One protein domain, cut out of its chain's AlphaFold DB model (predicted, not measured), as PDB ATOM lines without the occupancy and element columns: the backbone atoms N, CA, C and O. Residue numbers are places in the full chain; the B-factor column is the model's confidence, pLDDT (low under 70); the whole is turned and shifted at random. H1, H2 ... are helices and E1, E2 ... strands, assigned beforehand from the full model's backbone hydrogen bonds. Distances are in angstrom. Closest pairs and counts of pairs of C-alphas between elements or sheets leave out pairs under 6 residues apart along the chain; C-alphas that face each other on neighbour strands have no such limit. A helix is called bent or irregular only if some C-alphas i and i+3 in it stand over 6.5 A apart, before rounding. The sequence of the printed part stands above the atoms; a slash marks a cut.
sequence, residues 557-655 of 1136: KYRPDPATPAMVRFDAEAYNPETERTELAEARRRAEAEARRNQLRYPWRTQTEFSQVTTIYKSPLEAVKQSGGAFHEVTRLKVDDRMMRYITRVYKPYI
ATOM      1  N   LYS A 557     255.443 147.747 238.084       78.88
ATOM      2  CA  LYS A 557     255.393 147.466 236.651       78.88
ATOM      3  C   LYS A 557     256.785 147.215 236.103       78.88
ATOM      4  O   LYS A 557     257.785 147.434 236.778       78.88
ATOM      5  N   TYR A 558     256.853 146.726 234.873       79.75
ATOM      6  CA  TYR A 558     258.099 146.371 234.211       79.75
ATOM      7  C   TYR A 558     258.173 147.087 232.871       79.75
ATOM      8  O   TYR A 558     257.204 147.065 232.122       79.75
ATOM      9  N   ARG A 559     259.330 147.676 232.564       82.06
ATOM     10  CA  ARG A 559     259.618 148.293 231.261       82.06
ATOM     11  C   ARG A 559     260.896 147.705 230.662       82.06
ATOM     12  O   ARG A 559     261.807 147.392 231.439       82.06
ATOM     13  N   PRO A 560     261.003 147.549 229.333       84.94
ATOM     14  CA  PRO A 560     262.203 147.056 228.689       84.94
ATOM     15  C   PRO A 560     263.360 148.010 228.995       84.94
ATOM     16  O   PRO A 560     263.219 149.232 228.969       84.94
ATOM     17  N   ASP A 561     264.514 147.444 229.329       84.88
ATOM     18  CA  ASP A 561     265.718 148.210 229.612       84.88
ATOM     19  C   ASP A 561     266.341 148.695 228.294       84.88
ATOM     20  O   ASP A 561     266.886 147.869 227.559       84.88
ATOM     21  N   PRO A 562     266.323 150.004 227.977       80.31
ATOM     22  CA  PRO A 562     266.856 150.497 226.707       80.31
ATOM     23  C   PRO A 562     268.371 150.281 226.581       80.31
ATOM     24  O   PRO A 562     268.899 150.267 225.474       80.31
ATOM     25  N   ALA A 563     269.075 150.099 227.704       83.81
ATOM     26  CA  ALA A 563     270.508 149.825 227.722       83.81
ATOM     27  C   ALA A 563     270.858 148.384 227.312       83.81
ATOM     28  O   ALA A 563     271.988 148.132 226.893       83.81
ATOM     29  N   THR A 564     269.915 147.441 227.427       83.75
ATOM     30  CA  THR A 564     270.158 146.027 227.132       83.75
ATOM     31  C   THR A 564     269.487 145.653 225.807       83.75
ATOM     32  O   THR A 564     268.256 145.640 225.732       83.75
ATOM     33  N   PRO A 565     270.251 145.330 224.746       83.50
ATOM     34  CA  PRO A 565     269.670 145.009 223.451       83.50
ATOM     35  C   PRO A 565     268.830 143.731 223.518       83.50
ATOM     36  O   PRO A 565     269.151 142.764 224.211       83.50
ATOM     37  N   ALA A 566     267.742 143.737 222.756       86.06
ATOM     38  CA  ALA A 566     266.831 142.617 222.639       86.06
ATOM     39  C   ALA A 566     267.514 141.417 221.957       86.06
ATOM     40  O   ALA A 566     268.065 141.544 220.864       86.06
ATOM     41  N   MET A 567     267.453 140.236 222.571       87.00
ATOM     42  CA  MET A 567     267.982 139.009 221.982       87.00
ATOM     43  C   MET A 567     266.926 138.374 221.078       87.00
ATOM     44  O   MET A 567     265.943 137.799 221.550       87.00
ATOM     45  N   VAL A 568     267.137 138.468 219.768       88.38
ATOM     46  CA  VAL A 568     266.253 137.870 218.763       88.38
ATOM     47  C   VAL A 568     266.460 136.357 218.738       88.38
ATOM     48  O   VAL A 568     267.555 135.874 218.459       88.38
ATOM     49  N   ARG A 569     265.409 135.597 219.056       86.94
ATOM     50  CA  ARG A 569     265.383 134.131 218.929       86.94
ATOM     51  C   ARG A 569     264.873 133.697 217.561       86.94
ATOM     52  O   ARG A 569     265.321 132.686 217.032       86.94
ATOM     53  N   PHE A 570     263.931 134.456 217.010       90.62
ATOM     54  CA  PHE A 570     263.353 134.234 215.695       90.62
ATOM     55  C   PHE A 570     262.737 135.529 215.169       90.62
ATOM     56  O   PHE A 570     262.036 136.221 215.907       90.62
ATOM     57  N   ASP A 571     262.961 135.833 213.897       88.44
ATOM     58  CA  ASP A 571     262.317 136.948 213.208       88.44
ATOM     59  C   ASP A 571     262.064 136.541 211.757       88.44
ATOM     60  O   ASP A 571     263.008 136.301 211.011       88.44
ATOM     61  N   ALA A 572     260.797 136.386 211.377       83.50
ATOM     62  CA  ALA A 572     260.414 135.935 210.044       83.50
ATOM     63  C   ALA A 572     260.686 136.988 208.961       83.50
ATOM     64  O   ALA A 572     260.821 136.617 207.799       83.50
ATOM     65  N   GLU A 573     260.771 138.272 209.325       80.75
ATOM     66  CA  GLU A 573     261.035 139.373 208.387       80.75
ATOM     67  C   GLU A 573     262.518 139.468 208.002       80.75
ATOM     68  O   GLU A 573     262.858 140.073 206.989       80.75
ATOM     69  N   ALA A 574     263.400 138.825 208.773       77.44
ATOM     70  CA  ALA A 574     264.830 138.761 208.489       77.44
ATOM     71  C   ALA A 574     265.207 137.724 207.408       77.44
ATOM     72  O   ALA A 574     266.358 137.703 206.980       77.44
ATOM     73  N   TYR A 575     264.266 136.872 206.977       75.25
ATOM     74  CA  TYR A 575     264.502 135.800 205.998       75.25
ATOM     75  C   TYR A 575     264.104 136.222 204.579       75.25
ATOM     76  O   TYR A 575     263.074 136.865 204.366       75.25
ATOM     77  N   ASN A 576     264.888 135.807 203.583       72.25
ATOM     78  CA  ASN A 576     264.626 136.131 202.182       72.25
ATOM     79  C   ASN A 576     263.501 135.228 201.606       72.25
ATOM     80  O   ASN A 576     263.604 133.997 201.676       72.25
ATOM     81  N   PRO A 577     262.418 135.784 201.019       58.47
ATOM     82  CA  PRO A 577     261.220 135.027 200.623       58.47
ATOM     83  C   PRO A 577     261.413 133.931 199.555       58.47
ATOM     84  O   PRO A 577     260.549 133.048 199.448       58.47
ATOM     85  N   GLU A 578     262.496 133.963 198.773       57.97
ATOM     86  CA  GLU A 578     262.689 133.066 197.618       57.97
ATOM     87  C   GLU A 578     263.608 131.861 197.878       57.97
ATOM     88  O   GLU A 578     263.428 130.818 197.251       57.97
ATOM     89  N   THR A 579     264.540 131.944 198.829       56.50
ATOM     90  CA  THR A 579     265.609 130.942 199.021       56.50
ATOM     91  C   THR A 579     265.514 130.160 200.335       56.50
ATOM     92  O   THR A 579     266.022 129.045 200.409       56.50
ATOM     93  N   GLU A 580     264.785 130.659 201.339       67.94
ATOM     94  CA  GLU A 580     264.876 130.143 202.718       67.94
ATOM     95  C   GLU A 580     263.567 129.547 203.267       67.94
ATOM     96  O   GLU A 580     263.406 129.399 204.474       67.94
ATOM     97  N   ARG A 581     262.587 129.164 202.435       71.44
ATOM     98  CA  ARG A 581     261.281 128.673 202.948       71.44
ATOM     99  C   ARG A 581     261.390 127.451 203.868       71.44
ATOM    100  O   ARG A 581     260.641 127.347 204.842       71.44
ATOM    101  N   THR A 582     262.293 126.524 203.558       76.25
ATOM    102  CA  THR A 582     262.572 125.338 204.383       76.25
ATOM    103  C   THR A 582     263.311 125.712 205.665       76.25
ATOM    104  O   THR A 582     262.919 125.267 206.743       76.25
ATOM    105  N   GLU A 583     264.306 126.592 205.569       78.25
ATOM    106  CA  GLU A 583     265.098 127.070 206.705       78.25
ATOM    107  C   GLU A 583     264.265 127.916 207.675       78.25
ATOM    108  O   GLU A 583     264.321 127.699 208.884       78.25
ATOM    109  N   LEU A 584     263.389 128.781 207.163       83.25
ATOM    110  CA  LEU A 584     262.403 129.542 207.929       83.25
ATOM    111  C   LEU A 584     261.445 128.612 208.686       83.25
ATOM    112  O   LEU A 584     261.129 128.845 209.855       83.25
ATOM    113  N   ALA A 585     260.977 127.538 208.042       81.62
ATOM    114  CA  ALA A 585     260.089 126.561 208.672       81.62
ATOM    115  C   ALA A 585     260.794 125.753 209.776       81.62
ATOM    116  O   ALA A 585     260.162 125.394 210.775       81.62
ATOM    117  N   GLU A 586     262.086 125.461 209.620       84.00
ATOM    118  CA  GLU A 586     262.903 124.837 210.663       84.00
ATOM    119  C   GLU A 586     263.225 125.799 211.808       84.00
ATOM    120  O   GLU A 586     263.056 125.428 212.971       84.00
ATOM    121  N   ALA A 587     263.631 127.032 211.505       84.62
ATOM    122  CA  ALA A 587     263.907 128.074 212.488       84.62
ATOM    123  C   ALA A 587     262.666 128.370 213.339       84.62
ATOM    124  O   ALA A 587     262.750 128.387 214.569       84.62
ATOM    125  N   ARG A 588     261.484 128.461 212.709       88.38
ATOM    126  CA  ARG A 588     260.203 128.597 213.415       88.38
ATOM    127  C   ARG A 588     259.929 127.400 214.324       88.38
ATOM    128  O   ARG A 588     259.571 127.589 215.483       88.38
ATOM    129  N   ARG A 589     260.136 126.165 213.847       85.81
ATOM    130  CA  ARG A 589     259.963 124.954 214.675       85.81
ATOM    131  C   ARG A 589     260.907 124.933 215.880       85.81
ATOM    132  O   ARG A 589     260.482 124.558 216.972       85.81
ATOM    133  N   ARG A 590     262.167 125.353 215.711       86.44
ATOM    134  CA  ARG A 590     263.142 125.469 216.811       86.44
ATOM    135  C   ARG A 590     262.708 126.526 217.829       86.44
ATOM    136  O   ARG A 590     262.731 126.243 219.025       86.44
ATOM    137  N   ALA A 591     262.243 127.684 217.362       87.00
ATOM    138  CA  ALA A 591     261.727 128.761 218.203       87.00
ATOM    139  C   ALA A 591     260.470 128.344 218.987       87.00
ATOM    140  O   ALA A 591     260.368 128.599 220.185       87.00
ATOM    141  N   GLU A 592     259.543 127.618 218.358       87.25
ATOM    142  CA  GLU A 592     258.369 127.061 219.039       87.25
ATOM    143  C   GLU A 592     258.742 125.999 220.080       87.25
ATOM    144  O   GLU A 592     258.158 125.964 221.166       87.25
ATOM    145  N   ALA A 593     259.725 125.145 219.785       85.88
ATOM    146  CA  ALA A 593     260.246 124.184 220.752       85.88
ATOM    147  C   ALA A 593     260.930 124.885 221.939       85.88
ATOM    148  O   ALA A 593     260.784 124.445 223.079       85.88
ATOM    149  N   GLU A 594     261.643 125.990 221.704       85.69
ATOM    150  CA  GLU A 594     262.222 126.826 222.759       85.69
ATOM    151  C   GLU A 594     261.148 127.504 223.619       85.69
ATOM    152  O   GLU A 594     261.188 127.368 224.839       85.69
ATOM    153  N   ALA A 595     260.133 128.122 223.011       82.25
ATOM    154  CA  ALA A 595     259.001 128.704 223.734       82.25
ATOM    155  C   ALA A 595     258.277 127.661 224.614       82.25
ATOM    156  O   ALA A 595     257.912 127.942 225.757       82.25
ATOM    157  N   ARG A 596     258.121 126.422 224.121       82.25
ATOM    158  CA  ARG A 596     257.569 125.303 224.909       82.25
ATOM    159  C   ARG A 596     258.488 124.889 226.060       82.25
ATOM    160  O   ARG A 596     257.988 124.646 227.158       82.25
ATOM    161  N   ARG A 597     259.808 124.819 225.834       82.75
ATOM    162  CA  ARG A 597     260.805 124.494 226.876       82.75
ATOM    163  C   ARG A 597     260.835 125.533 227.994       82.75
ATOM    164  O   ARG A 597     260.882 125.147 229.156       82.75
ATOM    165  N   ASN A 598     260.720 126.815 227.651       77.94
ATOM    166  CA  ASN A 598     260.673 127.922 228.611       77.94
ATOM    167  C   ASN A 598     259.331 128.031 229.352       77.94
ATOM    168  O   ASN A 598     259.145 128.944 230.150       77.94
ATOM    169  N   GLN A 599     258.395 127.104 229.106       75.06
ATOM    170  CA  GLN A 599     257.085 127.055 229.754       75.06
ATOM    171  C   GLN A 599     256.336 128.391 229.661       75.06
ATOM    172  O   GLN A 599     255.690 128.803 230.625       75.06
ATOM    173  N   LEU A 600     256.401 129.055 228.499       75.06
ATOM    174  CA  LEU A 600     255.669 130.293 228.219       75.06
ATOM    175  C   LEU A 600     254.165 129.996 228.162       75.06
ATOM    176  O   LEU A 600     253.585 129.796 227.097       75.06
ATOM    177  N   ARG A 601     253.560 129.843 229.340       59.19
ATOM    178  CA  ARG A 601     252.157 129.464 229.521       59.19
ATOM    179  C   ARG A 601     251.303 130.671 229.851       59.19
ATOM    180  O   ARG A 601     250.267 130.851 229.230       59.19
ATOM    181  N   TYR A 602     251.761 131.492 230.791       56.75
ATOM    182  CA  TYR A 602     250.984 132.607 231.315       56.75
ATOM    183  C   TYR A 602     251.477 133.915 230.702       56.75
ATOM    184  O   TYR A 602     252.581 134.362 231.035       56.75
ATOM    185  N   PRO A 603     250.712 134.512 229.775       62.12
ATOM    186  CA  PRO A 603     251.068 135.802 229.221       62.12
ATOM    187  C   PRO A 603     251.006 136.845 230.333       62.12
ATOM    188  O   PRO A 603     250.003 136.968 231.033       62.12
ATOM    189  N   TRP A 604     252.092 137.588 230.502       65.56
ATOM    190  CA  TRP A 604     252.093 138.782 231.337       65.56
ATOM    191  C   TRP A 604     251.284 139.892 230.662       65.56
ATOM    192  O   TRP A 604     250.571 140.634 231.330       65.56
ATOM    193  N   ARG A 605     251.366 139.976 229.327       70.19
ATOM    194  CA  ARG A 605     250.713 141.016 228.537       70.19
ATOM    195  C   ARG A 605     250.468 140.573 227.097       70.19
ATOM    196  O   ARG A 605     251.260 139.808 226.557       70.19
ATOM    197  N   THR A 606     249.415 141.083 226.461       69.62
ATOM    198  CA  THR A 606     249.128 140.839 225.038       69.62
ATOM    199  C   THR A 606     248.753 142.147 224.346       69.62
ATOM    200  O   THR A 606     247.852 142.843 224.800       69.62
ATOM    201  N   GLN A 607     249.419 142.462 223.241       72.06
ATOM    202  CA  GLN A 607     249.131 143.582 222.345       72.06
ATOM    203  C   GLN A 607     248.640 143.018 221.009       72.06
ATOM    204  O   GLN A 607     249.193 142.043 220.500       72.06
ATOM    205  N   THR A 608     247.590 143.603 220.441       74.12
ATOM    206  CA  THR A 608     247.067 143.197 219.130       74.12
ATOM    207  C   THR A 608     247.157 144.374 218.172       74.12
ATOM    208  O   THR A 608     246.491 145.382 218.382       74.12
ATOM    209  N   GLU A 609     247.938 144.224 217.107       75.06
ATOM    210  CA  GLU A 609     248.133 145.230 216.063       75.06
ATOM    211  C   GLU A 609     247.715 144.646 214.712       75.06
ATOM    212  O   GLU A 609     248.349 143.729 214.195       75.06
ATOM    213  N   PHE A 610     246.637 145.171 214.121       75.94
ATOM    214  CA  PHE A 610     246.107 144.749 212.817       75.94
ATOM    215  C   PHE A 610     245.972 143.216 212.660       75.94
ATOM    216  O   PHE A 610     244.998 142.620 213.127       75.94
ATOM    217  N   SER A 611     246.929 142.580 211.973       82.25
ATOM    218  CA  SER A 611     246.979 141.147 211.667       82.25
ATOM    219  C   SER A 611     247.914 140.352 212.585       82.25
ATOM    220  O   SER A 611     248.038 139.143 212.395       82.25
ATOM    221  N   GLN A 612     248.551 140.988 213.569       83.69
ATOM    222  CA  GLN A 612     249.522 140.384 214.475       83.69
ATOM    223  C   GLN A 612     249.109 140.541 215.948       83.69
ATOM    224  O   GLN A 612     248.430 141.486 216.343       83.69
ATOM    225  N   VAL A 613     249.514 139.580 216.772       80.44
ATOM    226  CA  VAL A 613     249.295 139.535 218.218       80.44
ATOM    227  C   VAL A 613     250.644 139.298 218.884       80.44
ATOM    228  O   VAL A 613     251.212 138.212 218.765       80.44
ATOM    229  N   THR A 614     251.161 140.299 219.587       83.81
ATOM    230  CA  THR A 614     252.385 140.207 220.386       83.81
ATOM    231  C   THR A 614     252.025 139.844 221.815       83.81
ATOM    232  O   THR A 614     251.296 140.557 222.490       83.81
ATOM    233  N   THR A 615     252.530 138.713 222.290       80.81
ATOM    234  CA  THR A 615     252.306 138.225 223.649       80.81
ATOM    235  C   THR A 615     253.617 138.234 224.420       80.81
ATOM    236  O   THR A 615     254.580 137.589 224.013       80.81
ATOM    237  N   ILE A 616     253.656 138.955 225.533       81.25
ATOM    238  CA  ILE A 616     254.812 139.105 226.412       81.25
ATOM    239  C   ILE A 616     254.642 138.161 227.600       81.25
ATOM    240  O   ILE A 616     253.622 138.189 228.286       81.25
ATOM    241  N   TYR A 617     255.647 137.338 227.870       80.50
ATOM    242  CA  TYR A 617     255.671 136.373 228.966       80.50
ATOM    243  C   TYR A 617     256.797 136.722 229.934       80.50
ATOM    244  O   TYR A 617     257.943 136.904 229.520       80.50
ATOM    245  N   LYS A 618     256.494 136.763 231.232       76.88
ATOM    246  CA  LYS A 618     257.520 136.842 232.278       76.88
ATOM    247  C   LYS A 618     258.238 135.493 232.354       76.88
ATOM    248  O   LYS A 618     257.566 134.462 232.400       76.88
ATOM    249  N   SER A 619     259.573 135.478 232.348       74.00
ATOM    250  CA  SER A 619     260.316 134.218 232.471       74.00
ATOM    251  C   SER A 619     260.007 133.555 233.822       74.00
ATOM    252  O   SER A 619     260.224 134.176 234.862       74.00
ATOM    253  N   PRO A 620     259.512 132.302 233.849       61.22
ATOM    254  CA  PRO A 620     259.212 131.605 235.100       61.22
ATOM    255  C   PRO A 620     260.472 131.159 235.859       61.22
ATOM    256  O   PRO A 620     260.382 130.776 237.022       61.22
ATOM    257  N   LEU A 621     261.640 131.185 235.206       54.06
ATOM    258  CA  LEU A 621     262.908 130.682 235.743       54.06
ATOM    259  C   LEU A 621     263.713 131.745 236.507       54.06
ATOM    260  O   LEU A 621     264.634 131.392 237.241       54.06
ATOM    261  N   GLU A 622     263.368 133.027 236.374       55.19
ATOM    262  CA  GLU A 622     264.078 134.128 237.025       55.19
ATOM    263  C   GLU A 622     263.119 134.974 237.865       55.19
ATOM    264  O   GLU A 622     262.196 135.609 237.356       55.19
ATOM    265  N   ALA A 623     263.361 135.034 239.177       50.41
ATOM    266  CA  ALA A 623     262.785 136.094 239.993       50.41
ATOM    267  C   ALA A 623     263.375 137.426 239.511       50.41
ATOM    268  O   ALA A 623     264.594 137.608 239.557       50.41
ATOM    269  N   VAL A 624     262.527 138.341 239.031       55.78
ATOM    270  CA  VAL A 624     262.972 139.670 238.591       55.78
ATOM    271  C   VAL A 624     263.548 140.400 239.801       55.78
ATOM    272  O   VAL A 624     262.819 140.789 240.709       55.78
ATOM    273  N   LYS A 625     264.875 140.528 239.844       57.16
ATOM    274  CA  LYS A 625     265.587 141.316 240.858       57.16
ATOM    275  C   LYS A 625     265.529 142.796 240.465       57.16
ATOM    276  O   LYS A 625     265.226 143.123 239.321       57.16
ATOM    277  N   GLN A 626     265.895 143.703 241.373       58.62
ATOM    278  CA  GLN A 626     265.993 145.145 241.072       58.62
ATOM    279  C   GLN A 626     266.911 145.459 239.868       58.62
ATOM    280  O   GLN A 626     266.745 146.484 239.215       58.62
ATOM    281  N   SER A 627     267.836 144.556 239.524       58.25
ATOM    282  CA  SER A 627     268.684 144.628 238.325       58.25
ATOM    283  C   SER A 627     267.946 144.387 236.996       58.25
ATOM    284  O   SER A 627     268.541 144.585 235.939       58.25
ATOM    285  N   GLY A 628     266.677 143.974 237.035       67.94
ATOM    286  CA  GLY A 628     265.878 143.538 235.890       67.94
ATOM    287  C   GLY A 628     265.816 142.014 235.748       67.94
ATOM    288  O   GLY A 628     266.567 141.285 236.400       67.94
ATOM    289  N   GLY A 629     264.890 141.527 234.921       78.25
ATOM    290  CA  GLY A 629     264.727 140.102 234.616       78.25
ATOM    291  C   GLY A 629     264.230 139.864 233.195       78.25
ATOM    292  O   GLY A 629     263.747 140.790 232.538       78.25
ATOM    293  N   ALA A 630     264.397 138.639 232.695       82.44
ATOM    294  CA  ALA A 630     264.094 138.308 231.307       82.44
ATOM    295  C   ALA A 630     262.585 138.140 231.039       82.44
ATOM    296  O   ALA A 630     261.871 137.429 231.751       82.44
ATOM    297  N   PHE A 631     262.111 138.758 229.960       86.94
ATOM    298  CA  PHE A 631     260.772 138.597 229.402       86.94
ATOM    299  C   PHE A 631     260.877 138.123 227.955       86.94
ATOM    300  O   PHE A 631     261.836 138.419 227.244       86.94
ATOM    301  N   HIS A 632     259.873 137.374 227.524       87.75
ATOM    302  CA  HIS A 632     259.790 136.758 226.211       87.75
ATOM    303  C   HIS A 632     258.638 137.382 225.422       87.75
ATOM    304  O   HIS A 632     257.482 137.191 225.777       87.75
ATOM    305  N   GLU A 633     258.944 138.100 224.350       89.19
ATOM    306  CA  GLU A 633     257.977 138.699 223.427       89.19
ATOM    307  C   GLU A 633     257.770 137.757 222.240       89.19
ATOM    308  O   GLU A 633     258.710 137.466 221.499       89.19
ATOM    309  N   VAL A 634     256.550 137.258 222.056       89.00
ATOM    310  CA  VAL A 634     256.187 136.346 220.967       89.00
ATOM    311  C   VAL A 634     255.081 136.966 220.125       89.00
ATOM    312  O   VAL A 634     253.939 137.054 220.569       89.00
ATOM    313  N   THR A 635     255.395 137.337 218.889       89.56
ATOM    314  CA  THR A 635     254.436 137.874 217.920       89.56
ATOM    315  C   THR A 635     253.927 136.771 217.004       89.56
ATOM    316  O   THR A 635     254.716 136.022 216.421       89.56
ATOM    317  N   ARG A 636     252.603 136.662 216.864       88.12
ATOM    318  CA  ARG A 636     251.910 135.677 216.021       88.12
ATOM    319  C   ARG A 636     250.935 136.346 215.059       88.12
ATOM    320  O   ARG A 636     250.370 137.379 215.385       88.12
ATOM    321  N   LEU A 637     250.694 135.749 213.896       84.62
ATOM    322  CA  LEU A 637     249.637 136.174 212.972       84.62
ATOM    323  C   LEU A 637     248.253 135.795 213.514       84.62
ATOM    324  O   LEU A 637     248.016 134.652 213.883       84.62
ATOM    325  N   LYS A 638     247.300 136.725 213.495       79.75
ATOM    326  CA  LYS A 638     245.931 136.532 213.999       79.75
ATOM    327  C   LYS A 638     245.123 135.509 213.193       79.75
ATOM    328  O   LYS A 638     244.233 134.867 213.738       79.75
ATOM    329  N   VAL A 639     245.412 135.380 211.896       79.62
ATOM    330  CA  VAL A 639     244.636 134.541 210.964       79.62
ATOM    331  C   VAL A 639     244.896 133.050 211.184       79.62
ATOM    332  O   VAL A 639     243.969 132.250 211.104       79.62
ATOM    333  N   ASP A 640     246.142 132.669 211.457       82.38
ATOM    334  CA  ASP A 640     246.576 131.267 211.491       82.38
ATOM    335  C   ASP A 640     247.519 130.933 212.657       82.38
ATOM    336  O   ASP A 640     248.091 129.845 212.699       82.38
ATOM    337  N   ASP A 641     247.674 131.857 213.606       80.56
ATOM    338  CA  ASP A 641     248.481 131.721 214.823       80.56
ATOM    339  C   ASP A 641     249.971 131.414 214.564       80.56
ATOM    340  O   ASP A 641     250.703 130.970 215.456       80.56
ATOM    341  N   ARG A 642     250.471 131.664 213.342       85.19
ATOM    342  CA  ARG A 642     251.877 131.421 212.992       85.19
ATOM    343  C   ARG A 642     252.797 132.412 213.700       85.19
ATOM    344  O   ARG A 642     252.587 133.618 213.622       85.19
ATOM    345  N   MET A 643     253.858 131.908 214.339       86.06
ATOM    346  CA  MET A 643     254.888 132.747 214.964       86.06
ATOM    347  C   MET A 643     255.651 133.547 213.901       86.06
ATOM    348  O   MET A 643     256.226 132.973 212.969       86.06
ATOM    349  N   MET A 644     255.643 134.868 214.064       89.25
ATOM    350  CA  MET A 644     256.358 135.840 213.239       89.25
ATOM    351  C   MET A 644     257.639 136.306 213.913       89.25
ATOM    352  O   MET A 644     258.667 136.403 213.256       89.25
ATOM    353  N   ARG A 645     257.597 136.525 215.228       91.00
ATOM    354  CA  ARG A 645     258.730 137.052 215.986       91.00
ATOM    355  C   ARG A 645     258.805 136.393 217.352       91.00
ATOM    356  O   ARG A 645     257.776 136.177 217.986       91.00
ATOM    357  N   TYR A 646     260.007 136.069 217.803       92.31
ATOM    358  CA  TYR A 646     260.284 135.665 219.175       92.31
ATOM    359  C   TYR A 646     261.560 136.358 219.645       92.31
ATOM    360  O   TYR A 646     262.646 136.128 219.112       92.31
ATOM    361  N   ILE A 647     261.427 137.218 220.649       91.12
ATOM    362  CA  ILE A 647     262.508 138.000 221.235       91.12
ATOM    363  C   ILE A 647     262.537 137.772 222.743       91.12
ATOM    364  O   ILE A 647     261.508 137.558 223.379       91.12
ATOM    365  N   THR A 648     263.729 137.814 223.328       89.44
ATOM    366  CA  THR A 648     263.909 137.911 224.778       89.44
ATOM    367  C   THR A 648     264.503 139.274 225.119       89.44
ATOM    368  O   THR A 648     265.540 139.643 224.568       89.44
ATOM    369  N   ARG A 649     263.864 140.027 226.015       88.31
ATOM    370  CA  ARG A 649     264.338 141.337 226.488       88.31
ATOM    371  C   ARG A 649     264.461 141.349 228.001       88.31
ATOM    372  O   ARG A 649     263.713 140.665 228.694       88.31
ATOM    373  N   VAL A 650     265.388 142.148 228.517       87.06
ATOM    374  CA  VAL A 650     265.459 142.428 229.953       87.06
ATOM    375  C   VAL A 650     264.493 143.557 230.263       87.06
ATOM    376  O   VAL A 650     264.558 144.612 229.634       87.06
ATOM    377  N   TYR A 651     263.614 143.344 231.235       85.38
ATOM    378  CA  TYR A 651     262.754 144.389 231.768       85.38
ATOM    379  C   TYR A 651     263.196 144.760 233.180       85.38
ATOM    380  O   TYR A 651     263.510 143.887 233.992       85.38
ATOM    381  N   LYS A 652     263.177 146.055 233.491       83.38
ATOM    382  CA  LYS A 652     263.443 146.588 234.830       83.38
ATOM    383  C   LYS A 652     262.136 146.944 235.538       83.38
ATOM    384  O   LYS A 652     261.254 147.521 234.892       83.38
ATOM    385  N   PRO A 653     262.009 146.629 236.839       83.44
ATOM    386  CA  PRO A 653     260.875 147.087 237.622       83.44
ATOM    387  C   PRO A 653     260.893 148.616 237.747       83.44
ATOM    388  O   PRO A 653     261.956 149.226 237.890       83.44
ATOM    389  N   TYR A 654     259.719 149.231 237.713       82.50
ATOM    390  CA  TYR A 654     259.484 150.615 238.112       82.50
ATOM    391  C   TYR A 654     258.167 150.700 238.881       82.50
ATOM    392  O   TYR A 654     257.282 149.856 238.730       82.50
ATOM    393  N   ILE A 655     258.057 151.716 239.729       83.38
ATOM    394  CA  ILE A 655     256.843 151.984 240.494       83.38
ATOM    395  C   ILE A 655     255.973 152.923 239.661       83.38
ATOM    396  O   ILE A 655     256.427 153.977 239.220       83.38
TER     397      ILE A 655
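This is residues 557 to 655 of the 1136 residues of the protein "Usp domain-containing protein" of Macrostomum lignano (UniProt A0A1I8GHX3). One long, twisted antiparallel sheet has a single helix, H1, packed over one face along E2 and E6; the other face bears no named helix. E3 to E6 zigzag as a meander, each the antiparallel neighbour of the one before, and short E1 and E2 pair with different stretches of long, bent E6. Printed are 99 residues, class mixed, with one named helix and six named strands in the order E1 E2 H1 E3 E4 E5 E6. The whole is compact, radius of gyration of the C-alphas 14.2 A, but elongated, spanning 46 by 25 by 23 A.

Start at E1, residues 557 to 560, antiparallel to E6, residues 643 to 655; N 557 and O 654 are 2.9 A apart, within hydrogen-bond range. E2, residues 567 to 571, is also antiparallel to E6, with N 569 and O 646 at 2.8 A. Next, H1, residues 581 to 597, is on the sheet at a height of 8.7 A; its closest C-alphas with E2 are Ala 591 and Phe 570, 6.2 A. Its O i to N i+4 pairs are all within hydrogen-bond range. E3, residues 603 to 609, and E4, residues 612 to 618, form a hairpin; see N 607 and O 614, 2.8 A. E4 and E5, residues 629 to 637, form another, with N 615 and O 634 at 2.8 A. E5 and E6 form a third, with N 633 and O 647 at 2.8 A; E6 bends by 61 degrees at residue 652.

Find C-alpha 557 at (255.393, 147.466, 236.651), where E1 begins. From C-alpha 581 at (261.281, 128.673, 202.948) H1 runs 24.3 A. E5 measures 26.7 A and E6 32.0 A, ending at (256.843, 151.984, 240.494).

The C-alphas farthest apart, Thr 579 and Ile 655, are 47.3 A apart. The printed part has no cut and no long link. Confidence is under 70 at residues 577 to 580, 601 to 604, 606 and 620 to 628.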